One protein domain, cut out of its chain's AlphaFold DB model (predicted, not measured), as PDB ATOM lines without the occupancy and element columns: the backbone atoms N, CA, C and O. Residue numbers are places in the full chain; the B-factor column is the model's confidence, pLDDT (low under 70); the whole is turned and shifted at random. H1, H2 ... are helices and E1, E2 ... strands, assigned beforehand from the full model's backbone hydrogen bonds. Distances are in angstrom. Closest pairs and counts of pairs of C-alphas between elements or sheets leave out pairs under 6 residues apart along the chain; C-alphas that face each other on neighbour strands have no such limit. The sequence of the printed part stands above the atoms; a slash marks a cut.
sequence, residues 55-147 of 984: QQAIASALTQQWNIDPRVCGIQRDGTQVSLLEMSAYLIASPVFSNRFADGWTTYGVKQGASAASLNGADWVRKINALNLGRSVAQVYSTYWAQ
ATOM      1  N   GLN A  55     157.063 139.763 230.674       89.06
ATOM      2  CA  GLN A  55     158.416 140.268 230.440       89.06
ATOM      3  C   GLN A  55     158.521 141.777 230.729       89.06
ATOM      4  O   GLN A  55     159.463 142.236 231.385       89.06
ATOM      5  N   GLN A  56     157.558 142.564 230.245       88.25
ATOM      6  CA  GLN A  56     157.473 144.007 230.460       88.25
ATOM      7  C   GLN A  56     157.193 144.346 231.923       88.25
ATOM      8  O   GLN A  56     157.774 145.304 232.438       88.25
ATOM      9  N   ALA A  57     156.354 143.567 232.605       87.50
ATOM     10  CA  ALA A  57     156.040 143.744 234.017       87.50
ATOM     11  C   ALA A  57     157.276 143.517 234.900       87.50
ATOM     12  O   ALA A  57     157.594 144.366 235.735       87.50
ATOM     13  N   ILE A  58     158.033 142.436 234.660       89.44
ATOM     14  CA  ILE A  58     159.296 142.169 235.365       89.44
ATOM     15  C   ILE A  58     160.302 143.287 235.080       89.44
ATOM     16  O   ILE A  58     160.878 143.850 236.011       89.44
ATOM     17  N   ALA A  59     160.487 143.658 233.809       90.38
ATOM     18  CA  ALA A  59     161.425 144.714 233.440       90.38
ATOM     19  C   ALA A  59     161.078 146.052 234.116       90.38
ATOM     20  O   ALA A  59     161.953 146.701 234.688       90.38
ATOM     21  N   SER A  60     159.797 146.427 234.113       86.44
ATOM     22  CA  SER A  60     159.308 147.671 234.715       86.44
ATOM     23  C   SER A  60     159.509 147.687 236.230       86.44
ATOM     24  O   SER A  60     160.003 148.681 236.764       86.44
ATOM     25  N   ALA A  61     159.208 146.579 236.920       85.69
ATOM     26  CA  ALA A  61     159.418 146.451 238.363       85.69
ATOM     27  C   ALA A  61     160.903 146.605 238.744       85.69
ATOM     28  O   ALA A  61     161.242 147.320 239.692       85.69
ATOM     29  N   LEU A  62     161.806 145.988 237.976       88.44
ATOM     30  CA  LEU A  62     163.251 146.079 238.200       88.44
ATOM     31  C   LEU A  62     163.799 147.481 237.907       88.44
ATOM     32  O   LEU A  62     164.577 148.021 238.702       88.44
ATOM     33  N   THR A  63     163.381 148.098 236.798       88.94
ATOM     34  CA  THR A  63     163.787 149.463 236.441       88.94
ATOM     35  C   THR A  63     163.306 150.474 237.472       88.94
ATOM     36  O   THR A  63     164.091 151.329 237.884       88.94
ATOM     37  N   GLN A  64     162.068 150.353 237.952       84.88
ATOM     38  CA  GLN A  64     161.528 151.233 238.986       84.88
ATOM     39  C   GLN A  64     162.313 151.127 240.299       84.88
ATOM     40  O   GLN A  64     162.562 152.140 240.954       84.88
ATOM     41  N   GLN A  65     162.740 149.920 240.674       86.44
ATOM     42  CA  GLN A  65     163.435 149.697 241.936       86.44
ATOM     43  C   GLN A  65     164.899 150.161 241.923       86.44
ATOM     44  O   GLN A  65     165.400 150.672 242.928       86.44
ATOM     45  N   TRP A  66     165.615 149.934 240.818       84.75
ATOM     46  CA  TRP A  66     167.073 150.107 240.774       84.75
ATOM     47  C   TRP A  66     167.566 151.152 239.772       84.75
ATOM     48  O   TRP A  66     168.766 151.422 239.744       84.75
ATOM     49  N   ASN A  67     166.674 151.782 239.000       85.62
ATOM     50  CA  ASN A  67     167.003 152.780 237.976       85.62
ATOM     51  C   ASN A  67     168.081 152.289 236.985       85.62
ATOM     52  O   ASN A  67     168.994 153.022 236.596       85.62
ATOM     53  N   ILE A  68     167.994 151.008 236.626       85.06
ATOM     54  CA  ILE A  68     168.841 150.321 235.647       85.06
ATOM     55  C   ILE A  68     167.945 149.635 234.619       85.06
ATOM     56  O   ILE A  68     166.814 149.258 234.930       85.06
ATOM     57  N   ASP A  69     168.449 149.468 233.400       88.62
ATOM     58  CA  ASP A  69     167.772 148.668 232.382       88.62
ATOM     59  C   ASP A  69     168.159 147.184 232.575       88.62
ATOM     60  O   ASP A  69     169.310 146.811 232.316       88.62
ATOM     61  N   PRO A  70     167.236 146.328 233.055       90.38
ATOM     62  CA  PRO A  70     167.517 144.934 233.395       90.38
ATOM     63  C   PRO A  70     167.784 144.051 232.170       90.38
ATOM     64  O   PRO A  70     168.156 142.892 232.341       90.38
ATOM     65  N   ARG A  71     167.600 144.573 230.947       90.62
ATOM     66  CA  ARG A  71     167.882 143.865 229.688       90.62
ATOM     67  C   ARG A  71     169.357 143.934 229.301       90.62
ATOM     68  O   ARG A  71     169.855 143.047 228.619       90.62
ATOM     69  N   VAL A  72     170.055 144.986 229.730       89.88
ATOM     70  CA  VAL A  72     171.452 145.265 229.342       89.88
ATOM     71  C   VAL A  72     172.450 145.072 230.485       89.88
ATOM     72  O   VAL A  72     173.659 145.184 230.275       89.88
ATOM     73  N   CYS A  73     171.968 144.776 231.692       89.38
ATOM     74  CA  CYS A  73     172.790 144.454 232.854       89.38
ATOM     75  C   CYS A  73     172.348 143.137 233.492       89.38
ATOM     76  O   CYS A  73     171.210 142.701 233.313       89.38
ATOM     77  N   GLY A  74     173.258 142.485 234.213       92.19
ATOM     78  CA  GLY A  74     173.052 141.109 234.647       92.19
ATOM     79  C   GLY A  74     174.246 140.520 235.374       92.19
ATOM     80  O   GLY A  74     175.099 141.240 235.901       92.19
ATOM     81  N   ILE A  75     174.317 139.195 235.367       93.56
ATOM     82  CA  ILE A  75     175.426 138.419 235.910       93.56
ATOM     83  C   ILE A  75     176.125 137.623 234.807       93.56
ATOM     84  O   ILE A  75     175.503 137.180 233.847       93.56
ATOM     85  N   GLN A  76     177.435 137.446 234.936       92.06
ATOM     86  CA  GLN A  76     178.252 136.694 233.990       92.06
ATOM     87  C   GLN A  76     179.163 135.683 234.695       92.06
ATOM     88  O   GLN A  76     179.688 135.961 235.781       92.06
ATOM     89  N   ARG A  77     179.362 134.528 234.051       91.00
ATOM     90  CA  ARG A  77     180.272 133.451 234.471       91.00
ATOM     91  C   ARG A  77     180.801 132.711 233.244       91.00
ATOM     92  O   ARG A  77     180.019 132.336 232.379       91.00
ATOM     93  N   ASP A  78     182.116 132.502 233.172       84.81
ATOM     94  CA  ASP A  78     182.783 131.690 232.137       84.81
ATOM     95  C   ASP A  78     182.341 132.002 230.689       84.81
ATOM     96  O   ASP A  78     182.180 131.112 229.860       84.81
ATOM     97  N   GLY A  79     182.117 133.286 230.383       80.31
ATOM     98  CA  GLY A  79     181.675 133.754 229.062       80.31
ATOM     99  C   GLY A  79     180.161 133.704 228.811       80.31
ATOM    100  O   GLY A  79     179.712 134.229 227.797       80.31
ATOM    101  N   THR A  80     179.371 133.149 229.733       86.19
ATOM    102  CA  THR A  80     177.899 133.173 229.698       86.19
ATOM    103  C   THR A  80     177.386 134.424 230.404       86.19
ATOM    104  O   THR A  80     177.833 134.730 231.512       86.19
ATOM    105  N   GLN A  81     176.452 135.143 229.780       92.06
ATOM    106  CA  GLN A  81     175.782 136.315 230.350       92.06
ATOM    107  C   GLN A  81     174.301 136.006 230.557       92.06
ATOM    108  O   GLN A  81     173.652 135.481 229.661       92.06
ATOM    109  N   VAL A  82     173.782 136.349 231.733       92.69
ATOM    110  CA  VAL A  82     172.361 136.244 232.074       92.69
ATOM    111  C   VAL A  82     171.897 137.620 232.504       92.69
ATOM    112  O   VAL A  82     172.440 138.195 233.452       92.69
ATOM    113  N   SER A  83     170.904 138.153 231.801       94.19
ATOM    114  CA  SER A  83     170.324 139.455 232.131       94.19
ATOM    115  C   SER A  83     169.649 139.426 233.510       94.19
ATOM    116  O   SER A  83     169.206 138.374 233.976       94.19
ATOM    117  N   LEU A  84     169.530 140.580 234.179       92.50
ATOM    118  CA  LEU A  84     168.739 140.666 235.413       92.50
ATOM    119  C   LEU A  84     167.276 140.297 235.155       92.50
ATOM    120  O   LEU A  84     166.649 139.705 236.025       92.50
ATOM    121  N   LEU A  85     166.756 140.598 233.961       93.06
ATOM    122  CA  LEU A  85     165.422 140.189 233.530       93.06
ATOM    123  C   LEU A  85     165.253 138.660 233.558       93.06
ATOM    124  O   LEU A  85     164.337 138.165 234.210       93.06
ATOM    125  N   GLU A  86     166.135 137.910 232.893       92.50
ATOM    126  CA  GLU A  86     166.080 136.441 232.895       92.50
ATOM    127  C   GLU A  86     166.332 135.866 234.283       92.50
ATOM    128  O   GLU A  86     165.586 134.998 234.725       92.50
ATOM    129  N   MET A  87     167.346 136.360 234.999       92.06
ATOM    130  CA  MET A  87     167.629 135.910 236.362       92.06
ATOM    131  C   MET A  87     166.397 136.077 237.260       92.06
ATOM    132  O   MET A  87     166.047 135.168 238.010       92.06
ATOM    133  N   SER A  88     165.711 137.217 237.162       92.25
ATOM    134  CA  SER A  88     164.453 137.460 237.861       92.25
ATOM    135  C   SER A  88     163.337 136.523 237.416       92.25
ATOM    136  O   SER A  88     162.605 136.046 238.275       92.25
ATOM    137  N   ALA A  89     163.228 136.217 236.125       91.69
ATOM    138  CA  ALA A  89     162.239 135.278 235.606       91.69
ATOM    139  C   ALA A  89     162.419 133.870 236.205       91.69
ATOM    140  O   ALA A  89     161.465 133.309 236.735       91.69
ATOM    141  N   TYR A  90     163.655 133.360 236.266       91.00
ATOM    142  CA  TYR A  90     163.964 132.104 236.961       91.00
ATOM    143  C   TYR A  90     163.569 132.147 238.443       91.00
ATOM    144  O   TYR A  90     162.987 131.202 238.959       91.00
ATOM    145  N   LEU A  91     163.870 133.236 239.150       90.19
ATOM    146  CA  LEU A  91     163.551 133.342 240.578       90.19
ATOM    147  C   LEU A  91     162.044 133.478 240.853       90.19
ATOM    148  O   LEU A  91     161.584 133.029 241.900       90.19
ATOM    149  N   ILE A  92     161.290 134.076 239.925       89.06
ATOM    150  CA  ILE A  92     159.822 134.151 239.970       89.06
ATOM    151  C   ILE A  92     159.205 132.778 239.696       89.06
ATOM    152  O   ILE A  92     158.285 132.389 240.410       89.06
ATOM    153  N   ALA A  93     159.723 132.052 238.702       88.00
ATOM    154  CA  ALA A  93     159.236 130.734 238.310       88.00
ATOM    155  C   ALA A  93     159.309 129.715 239.451       88.00
ATOM    156  O   ALA A  93     158.344 129.016 239.733       88.00
ATOM    157  N   SER A  94     160.457 129.630 240.131       86.38
ATOM    158  CA  SER A  94     160.603 128.762 241.298       86.38
ATOM    159  C   SER A  94     161.776 129.192 242.181       86.38
ATOM    160  O   SER A  94     162.893 129.382 241.684       86.38
ATOM    161  N   PRO A  95     161.609 129.235 243.519       85.06
ATOM    162  CA  PRO A  95     162.708 129.512 244.444       85.06
ATOM    163  C   PRO A  95     163.897 128.551 244.293       85.06
ATOM    164  O   PRO A  95     165.033 128.926 244.598       85.06
ATOM    165  N   VAL A  96     163.656 127.328 243.798       87.44
ATOM    166  CA  VAL A  96     164.673 126.284 243.582       87.44
ATOM    167  C   VAL A  96     165.754 126.736 242.593       87.44
ATOM    168  O   VAL A  96     166.923 126.365 242.740       87.44
ATOM    169  N   PHE A  97     165.411 127.601 241.634       89.94
ATOM    170  CA  PHE A  97     166.359 128.110 240.645       89.94
ATOM    171  C   PHE A  97     167.434 129.035 241.236       89.94
ATOM    172  O   PHE A  97     168.462 129.247 240.595       89.94
ATOM    173  N   SER A  98     167.282 129.494 242.485       89.19
ATOM    174  CA  SER A  98     168.315 130.251 243.217       89.19
ATOM    175  C   SER A  98     169.682 129.555 243.211       89.19
ATOM    176  O   SER A  98     170.719 130.214 243.126       89.19
ATOM    177  N   ASN A  99     169.690 128.217 243.236       87.69
ATOM    178  CA  ASN A  99     170.913 127.413 243.230       87.69
ATOM    179  C   ASN A  99     171.727 127.568 241.933       87.69
ATOM    180  O   ASN A  99     172.944 127.400 241.956       87.69
ATOM    181  N   ARG A 100     171.089 127.937 240.811       88.00
ATOM    182  CA  ARG A 100     171.771 128.148 239.521       88.00
ATOM    183  C   ARG A 100     172.684 129.385 239.537       88.00
ATOM    184  O   ARG A 100     173.632 129.463 238.755       88.00
ATOM    185  N   PHE A 101     172.447 130.317 240.464       90.69
ATOM    186  CA  PHE A 101     173.122 131.619 240.531       90.69
ATOM    187  C   PHE A 101     174.004 131.815 241.774       90.69
ATOM    188  O   PHE A 101     174.554 132.900 241.968       90.69
ATOM    189  N   ALA A 102     174.149 130.791 242.621       81.25
ATOM    190  CA  ALA A 102     174.825 130.914 243.913       81.25
ATOM    191  C   ALA A 102     176.342 131.164 243.793       81.25
ATOM    192  O   ALA A 102     176.862 132.038 244.486       81.25
ATOM    193  N   ASP A 103     177.033 130.471 242.875       84.00
ATOM    194  CA  ASP A 103     178.502 130.446 242.826       84.00
ATOM    195  C   ASP A 103     179.091 130.850 241.462       84.00
ATOM    196  O   ASP A 103     178.638 130.419 240.395       84.00
ATOM    197  N   GLY A 104     180.166 131.650 241.506       84.06
ATOM    198  CA  GLY A 104     180.998 132.003 240.344       84.06
ATOM    199  C   GLY A 104     180.485 133.153 239.466       84.06
ATOM    200  O   GLY A 104     181.094 133.449 238.444       84.06
ATOM    201  N   TRP A 105     179.392 133.815 239.850       92.75
ATOM    202  CA  TRP A 105     178.749 134.874 239.063       92.75
ATOM    203  C   TRP A 105     179.186 136.286 239.480       92.75
ATOM    204  O   TRP A 105     179.156 136.631 240.664       92.75
ATOM    205  N   THR A 106     179.525 137.131 238.501       91.06
ATOM    206  CA  THR A 106     179.909 138.547 238.695       91.06
ATOM    207  C   THR A 106     178.980 139.490 237.932       91.06
ATOM    208  O   THR A 106     178.469 139.117 236.884       91.06
ATOM    209  N   THR A 107     178.741 140.706 238.430       92.25
ATOM    210  CA  THR A 107     177.835 141.668 237.770       92.25
ATOM    211  C   THR A 107     178.458 142.288 236.512       92.25
ATOM    212  O   THR A 107     179.632 142.658 236.520       92.25
ATOM    213  N   TYR A 108     177.663 142.479 235.454       91.69
ATOM    214  CA  TYR A 108     178.037 143.222 234.242       91.69
ATOM    215  C   TYR A 108     176.981 144.276 233.859       91.69
ATOM    216  O   TYR A 108     175.858 144.268 234.358       91.69
ATOM    217  N   GLY A 109     177.346 145.203 232.963       85.94
ATOM    218  CA  GLY A 109     176.407 146.163 232.358       85.94
ATOM    219  C   GLY A 109     175.995 147.347 233.244       85.94
ATOM    220  O   GLY A 109     175.142 148.138 232.854       85.94
ATOM    221  N   VAL A 110     176.610 147.513 234.420       84.56
ATOM    222  CA  VAL A 110     176.353 148.631 235.347       84.56
ATOM    223  C   VAL A 110     177.534 149.616 235.339       84.56
ATOM    224  O   VAL A 110     178.689 149.211 235.206       84.56
ATOM    225  N   LYS A 111     177.272 150.925 235.486       80.75
ATOM    226  CA  LYS A 111     178.315 151.972 235.525       80.75
ATOM    227  C   LYS A 111     179.359 151.695 236.620       80.75
ATOM    228  O   LYS A 111     179.004 151.412 237.766       80.75
ATOM    229  N   GLN A 112     180.644 151.850 236.282       66.31
ATOM    230  CA  GLN A 112     181.748 151.721 237.240       66.31
ATOM    231  C   GLN A 112     181.570 152.718 238.399       66.31
ATOM    232  O   GLN A 112     181.429 153.918 238.173       66.31
ATOM    233  N   GLY A 113     181.541 152.206 239.634       64.19
ATOM    234  CA  GLY A 113     181.320 152.987 240.861       64.19
ATOM    235  C   GLY A 113     179.890 152.955 241.418       64.19
ATOM    236  O   GLY A 113     179.673 153.422 242.534       64.19
ATOM    237  N   ALA A 114     178.915 152.385 240.701       76.94
ATOM    238  CA  ALA A 114     177.583 152.140 241.256       76.94
ATOM    239  C   ALA A 114     177.627 151.034 242.326       76.94
ATOM    240  O   ALA A 114     178.345 150.046 242.166       76.94
ATOM    241  N   SER A 115     176.809 151.145 243.380       78.31
ATOM    242  CA  SER A 115     176.737 150.133 244.454       78.31
ATOM    243  C   SER A 115     176.357 148.736 243.948       78.31
ATOM    244  O   SER A 115     176.705 147.735 244.566       78.31
ATOM    245  N   ALA A 116     175.672 148.662 242.806       80.56
ATOM    246  CA  ALA A 116     175.302 147.415 242.155       80.56
ATOM    247  C   ALA A 116     176.482 146.702 241.460       80.56
ATOM    248  O   ALA A 116     176.427 145.491 241.278       80.56
ATOM    249  N   ALA A 117     177.569 147.406 241.119       81.06
ATOM    250  CA  ALA A 117     178.718 146.816 240.423       81.06
ATOM    251  C   ALA A 117     179.551 145.866 241.308       81.06
ATOM    252  O   ALA A 117     180.283 145.033 240.785       81.06
ATOM    253  N   SER A 118     179.448 145.980 242.639       85.44
ATOM    254  CA  SER A 118     180.148 145.108 243.592       85.44
ATOM    255  C   SER A 118     179.360 143.855 243.984       85.44
ATOM    256  O   SER A 118     179.845 143.079 244.803       85.44
ATOM    257  N   LEU A 119     178.141 143.677 243.466       89.81
ATOM    258  CA  LEU A 119     177.280 142.544 243.803       89.81
ATOM    259  C   LEU A 119     177.707 141.287 243.031       89.81
ATOM    260  O   LEU A 119     178.102 141.365 241.864       89.81
ATOM    261  N   ASN A 120     177.609 140.124 243.672       90.38
ATOM    262  CA  ASN A 120     177.737 138.818 243.016       90.38
ATOM    263  C   ASN A 120     176.355 138.170 242.781       90.38
ATOM    264  O   ASN A 120     175.323 138.733 243.151       90.38
ATOM    265  N   GLY A 121     176.322 136.987 242.161       89.56
ATOM    266  CA  GLY A 121     175.067 136.262 241.904       89.56
ATOM    267  C   GLY A 121     174.219 136.025 243.162       89.56
ATOM    268  O   GLY A 121     173.032 136.346 243.169       89.56
ATOM    269  N   ALA A 122     174.821 135.570 244.265       91.50
ATOM    270  CA  ALA A 122     174.112 135.350 245.528       91.50
ATOM    271  C   ALA A 122     173.547 136.648 246.143       91.50
ATOM    272  O   ALA A 122     172.478 136.641 246.763       91.50
ATOM    273  N   ASP A 123     174.231 137.781 245.965       91.94
ATOM    274  CA  ASP A 123     173.734 139.091 246.390       91.94
ATOM    275  C   ASP A 123     172.507 139.523 245.584       91.94
ATOM    276  O   ASP A 123     171.543 140.037 246.160       91.94
ATOM    277  N   TRP A 124     172.522 139.282 244.269       91.12
ATOM    278  CA  TRP A 124     171.378 139.540 243.399       91.12
ATOM    279  C   TRP A 124     170.191 138.637 243.721       91.12
ATOM    280  O   TRP A 124     169.091 139.162 243.861       91.12
ATOM    281  N   VAL A 125     170.397 137.336 243.956       91.94
ATOM    282  CA  VAL A 125     169.327 136.421 244.405       91.94
ATOM    283  C   VAL A 125     168.654 136.957 245.670       91.94
ATOM    284  O   VAL A 125     167.431 137.076 245.719       91.94
ATOM    285  N   ARG A 126     169.437 137.349 246.687       90.12
ATOM    286  CA  ARG A 126     168.883 137.912 247.932       90.12
ATOM    287  C   ARG A 126     168.099 139.197 247.689       90.12
ATOM    288  O   ARG A 126     167.023 139.367 248.256       90.12
ATOM    289  N   LYS A 127     168.635 140.103 246.869       90.00
ATOM    290  CA  LYS A 127     167.985 141.380 246.550       90.00
ATOM    291  C   LYS A 127     166.696 141.190 245.758       90.00
ATOM    292  O   LYS A 127     165.715 141.836 246.095       90.00
ATOM    293  N   ILE A 128     166.692 140.310 244.759       89.56
ATOM    294  CA  ILE A 128     165.528 140.001 243.925       89.56
ATOM    295  C   ILE A 128     164.432 139.321 244.754       89.56
ATOM    296  O   ILE A 128     163.293 139.781 244.744       89.56
ATOM    297  N   ASN A 129     164.768 138.298 245.545       88.62
ATOM    298  CA  ASN A 129     163.787 137.613 246.396       88.62
ATOM    299  C   ASN A 129     163.158 138.564 247.431       88.62
ATOM    300  O   ASN A 129     161.973 138.448 247.734       88.62
ATOM    301  N   ALA A 130     163.917 139.546 247.932       87.88
ATOM    302  CA  ALA A 130     163.400 140.566 248.843       87.88
ATOM    303  C   ALA A 130     162.371 141.517 248.199       87.88
ATOM    304  O   ALA A 130     161.599 142.136 248.928       87.88
ATOM    305  N   LEU A 131     162.338 141.635 246.864       83.25
ATOM    306  CA  LEU A 131     161.335 142.443 246.161       83.25
ATOM    307  C   LEU A 131     159.966 141.773 246.096       83.25
ATOM    308  O   LEU A 131     158.979 142.470 245.891       83.25
ATOM    309  N   ASN A 132     159.898 140.450 246.288       82.19
ATOM    310  CA  ASN A 132     158.685 139.669 246.055       82.19
ATOM    311  C   ASN A 132     158.097 139.973 244.664       82.19
ATOM    312  O   ASN A 132     156.976 140.464 244.532       82.19
ATOM    313  N   LEU A 133     158.903 139.727 243.626       79.31
ATOM    314  CA  LEU A 133     158.588 140.133 242.255       79.31
ATOM    315  C   LEU A 133     157.249 139.597 241.743       79.31
ATOM    316  O   LEU A 133     156.608 140.308 240.982       79.31
ATOM    317  N   GLY A 134     156.788 138.423 242.190       76.88
ATOM    318  CA  GLY A 134     155.441 137.939 241.861       76.88
ATOM    319  C   GLY A 134     154.359 138.944 242.272       76.88
ATOM    320  O   GLY A 134     153.542 139.356 241.457       76.88
ATOM    321  N   ARG A 135     154.436 139.478 243.501       80.38
ATOM    322  CA  ARG A 135     153.537 140.551 243.955       80.38
ATOM    323  C   ARG A 135     153.734 141.850 243.166       80.38
ATOM    324  O   ARG A 135     152.762 142.557 242.920       80.38
ATOM    325  N   SER A 136     154.966 142.199 242.796       78.12
ATOM    326  CA  SER A 136     155.232 143.398 241.986       78.12
ATOM    327  C   SER A 136     154.641 143.291 240.580       78.12
ATOM    328  O   SER A 136     154.092 144.272 240.090       78.12
ATOM    329  N   VAL A 137     154.705 142.115 239.955       78.00
ATOM    330  CA  VAL A 137     154.089 141.835 238.651       78.00
ATOM    331  C   VAL A 137     152.568 141.964 238.752       78.00
ATOM    332  O   VAL A 137     151.993 142.763 238.014       78.00
ATOM    333  N   ALA A 138     151.934 141.314 239.736       77.88
ATOM    334  CA  ALA A 138     150.502 141.474 240.016       77.88
ATOM    335  C   ALA A 138     150.105 142.952 240.210       77.88
ATOM    336  O   ALA A 138     149.068 143.418 239.736       77.88
ATOM    337  N   GLN A 139     150.962 143.729 240.884       81.50
ATOM    338  CA  GLN A 139     150.750 145.159 241.097       81.50
ATOM    339  C   GLN A 139     150.849 145.977 239.800       81.50
ATOM    340  O   GLN A 139     150.100 146.940 239.642       81.50
ATOM    341  N   VAL A 140     151.746 145.632 238.871       81.44
ATOM    342  CA  VAL A 140     151.839 146.297 237.558       81.44
ATOM    343  C   VAL A 140     150.547 146.084 236.766       81.44
ATOM    344  O   VAL A 140     149.974 147.056 236.269       81.44
ATOM    345  N   TYR A 141     150.038 144.850 236.730       78.94
ATOM    346  CA  TYR A 141     148.764 144.522 236.086       78.94
ATOM    347  C   TYR A 141     147.578 145.252 236.725       78.94
ATOM    348  O   TYR A 141     146.799 145.904 236.027       78.94
ATOM    349  N   SER A 142     147.451 145.206 238.054       82.38
ATOM    350  CA  SER A 142     146.354 145.888 238.753       82.38
ATOM    351  C   SER A 142     146.404 147.406 238.553       82.38
ATOM    352  O   SER A 142     145.368 148.042 238.357       82.38
ATOM    353  N   THR A 143     147.606 147.986 238.514       85.81
ATOM    354  CA  THR A 143     147.806 149.416 238.253       85.81
ATOM    355  C   THR A 143     147.398 149.785 236.826       85.81
ATOM    356  O   THR A 143     146.743 150.807 236.643       85.81
ATOM    357  N   TYR A 144     147.718 148.962 235.822       87.38
ATOM    358  CA  TYR A 144     147.288 149.193 234.437       87.38
ATOM    359  C   TYR A 144     145.761 149.301 234.320       87.38
ATOM    360  O   TYR A 144     145.249 150.275 233.758       87.38
ATOM    361  N   TRP A 145     145.041 148.335 234.901       86.88
ATOM    362  CA  TRP A 145     143.578 148.269 234.864       86.88
ATOM    363  C   TRP A 145     142.899 149.359 235.702       86.88
ATOM    364  O   TRP A 145     141.818 149.827 235.338       86.88
ATOM    365  N   ALA A 146     143.540 149.786 236.794       89.69
ATOM    366  CA  ALA A 146     143.067 150.869 237.651       89.69
ATOM    367  C   ALA A 146     143.360 152.268 237.088       89.69
ATOM    368  O   ALA A 146     142.715 153.230 237.491       89.69
ATOM    369  N   GLN A 147     144.324 152.414 236.178       90.12
ATOM    370  CA  GLN A 147     144.626 153.692 235.539       90.12
ATOM    371  C   GLN A 147     143.538 154.113 234.544       90.12
ATOM    372  O   GLN A 147     142.820 153.286 233.978       90.12
TER     373      GLN A 147
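What this domain is: This is residues 55 to 147 of the 984 residues of an uncharacterized protein of Pseudomonas laurentiana (UniProt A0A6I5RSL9). Crossed helices gather round H2, which lies in the middle, with a small antiparallel sheet of E1, E2 and E3 at one end of the longest axis and H6 running out at the other, where residues 142 to 147 stick out. H2 and H5 pack on one face of the sheet. The printed part has 93 residues with six named helices and three named strands, in the order H1 E1 E2 H2 H3 E3 H4 H5 H6; the sheet's order is E2 E1 E3 and the class is mostly helix. The whole is compact, with a radius of gyration of the C-alphas of 13.1 A and spans of 43 by 30 by 20 A.

How they stand to each other: H1, residues 55 to 66, touches H2, residues 84 to 93, at a steep tilt of 65 degrees, opposite ways; their closest C-alphas, of Ala 59 and Leu 85, are 6.0 A apart. With residues 57 to 61 alone, H1 touches H6, residues 133 to 146, about perpendicular at 75 degrees, closest at the C-alphas of Ala 57 and Val 137, 5.4 A. E1, residues 74 to 77, and E2, residues 80 to 83, form a hairpin, with N 75 and O 82 within hydrogen-bond range at 2.9 A. E3, residues 106 to 108, is the other antiparallel neighbour of E1, with N 76 and O 106 at 2.8 A. H2 is on the sheet, over E2, at a height of 7.2 A. H3, residues 95 to 101, touches H2 only at the corner, closest at the C-alphas of Tyr 90 and Phe 97, 5.9 A. E2, H2, H3 and E3 make a split strand-helix-strand unit, two strands running the same way with E1 between them, and its crossover is right-handed. H4, residues 115 to 118, only grazes the sheet with residues 116 to 118. H5, residues 121 to 131, is on the same face as H2, over E3, at a height of 10.9 A, and touches H2 at a steep tilt of 64 degrees, closest at the C-alphas of Ser 88 and Ile 128, 6.7 A. Every O i to N i+4 pair is within hydrogen-bond range in H1, H2, H5 and H6; H3 has 0 of 3, but 4 of 4 O i to N i+3 pairs, and H4 is too short for an O i to N i+4 pair.

Where its parts are: H1 begins at C-alpha 55, (158.416, 140.268, 230.440), and is 16.7 A long; H2 measures 14.0 A, H5 15.6 A and H6 19.4 A. H6 ends at C-alpha 146, (143.067, 150.869, 237.651).

The domain as a whole: The C-alphas farthest apart, of Asp 78 and Ala 146, are 44.4 A apart. The printed part has no cut and no long link. Mean pLDDT of the printed part is 86.8; residues 112 to 113 are under 70.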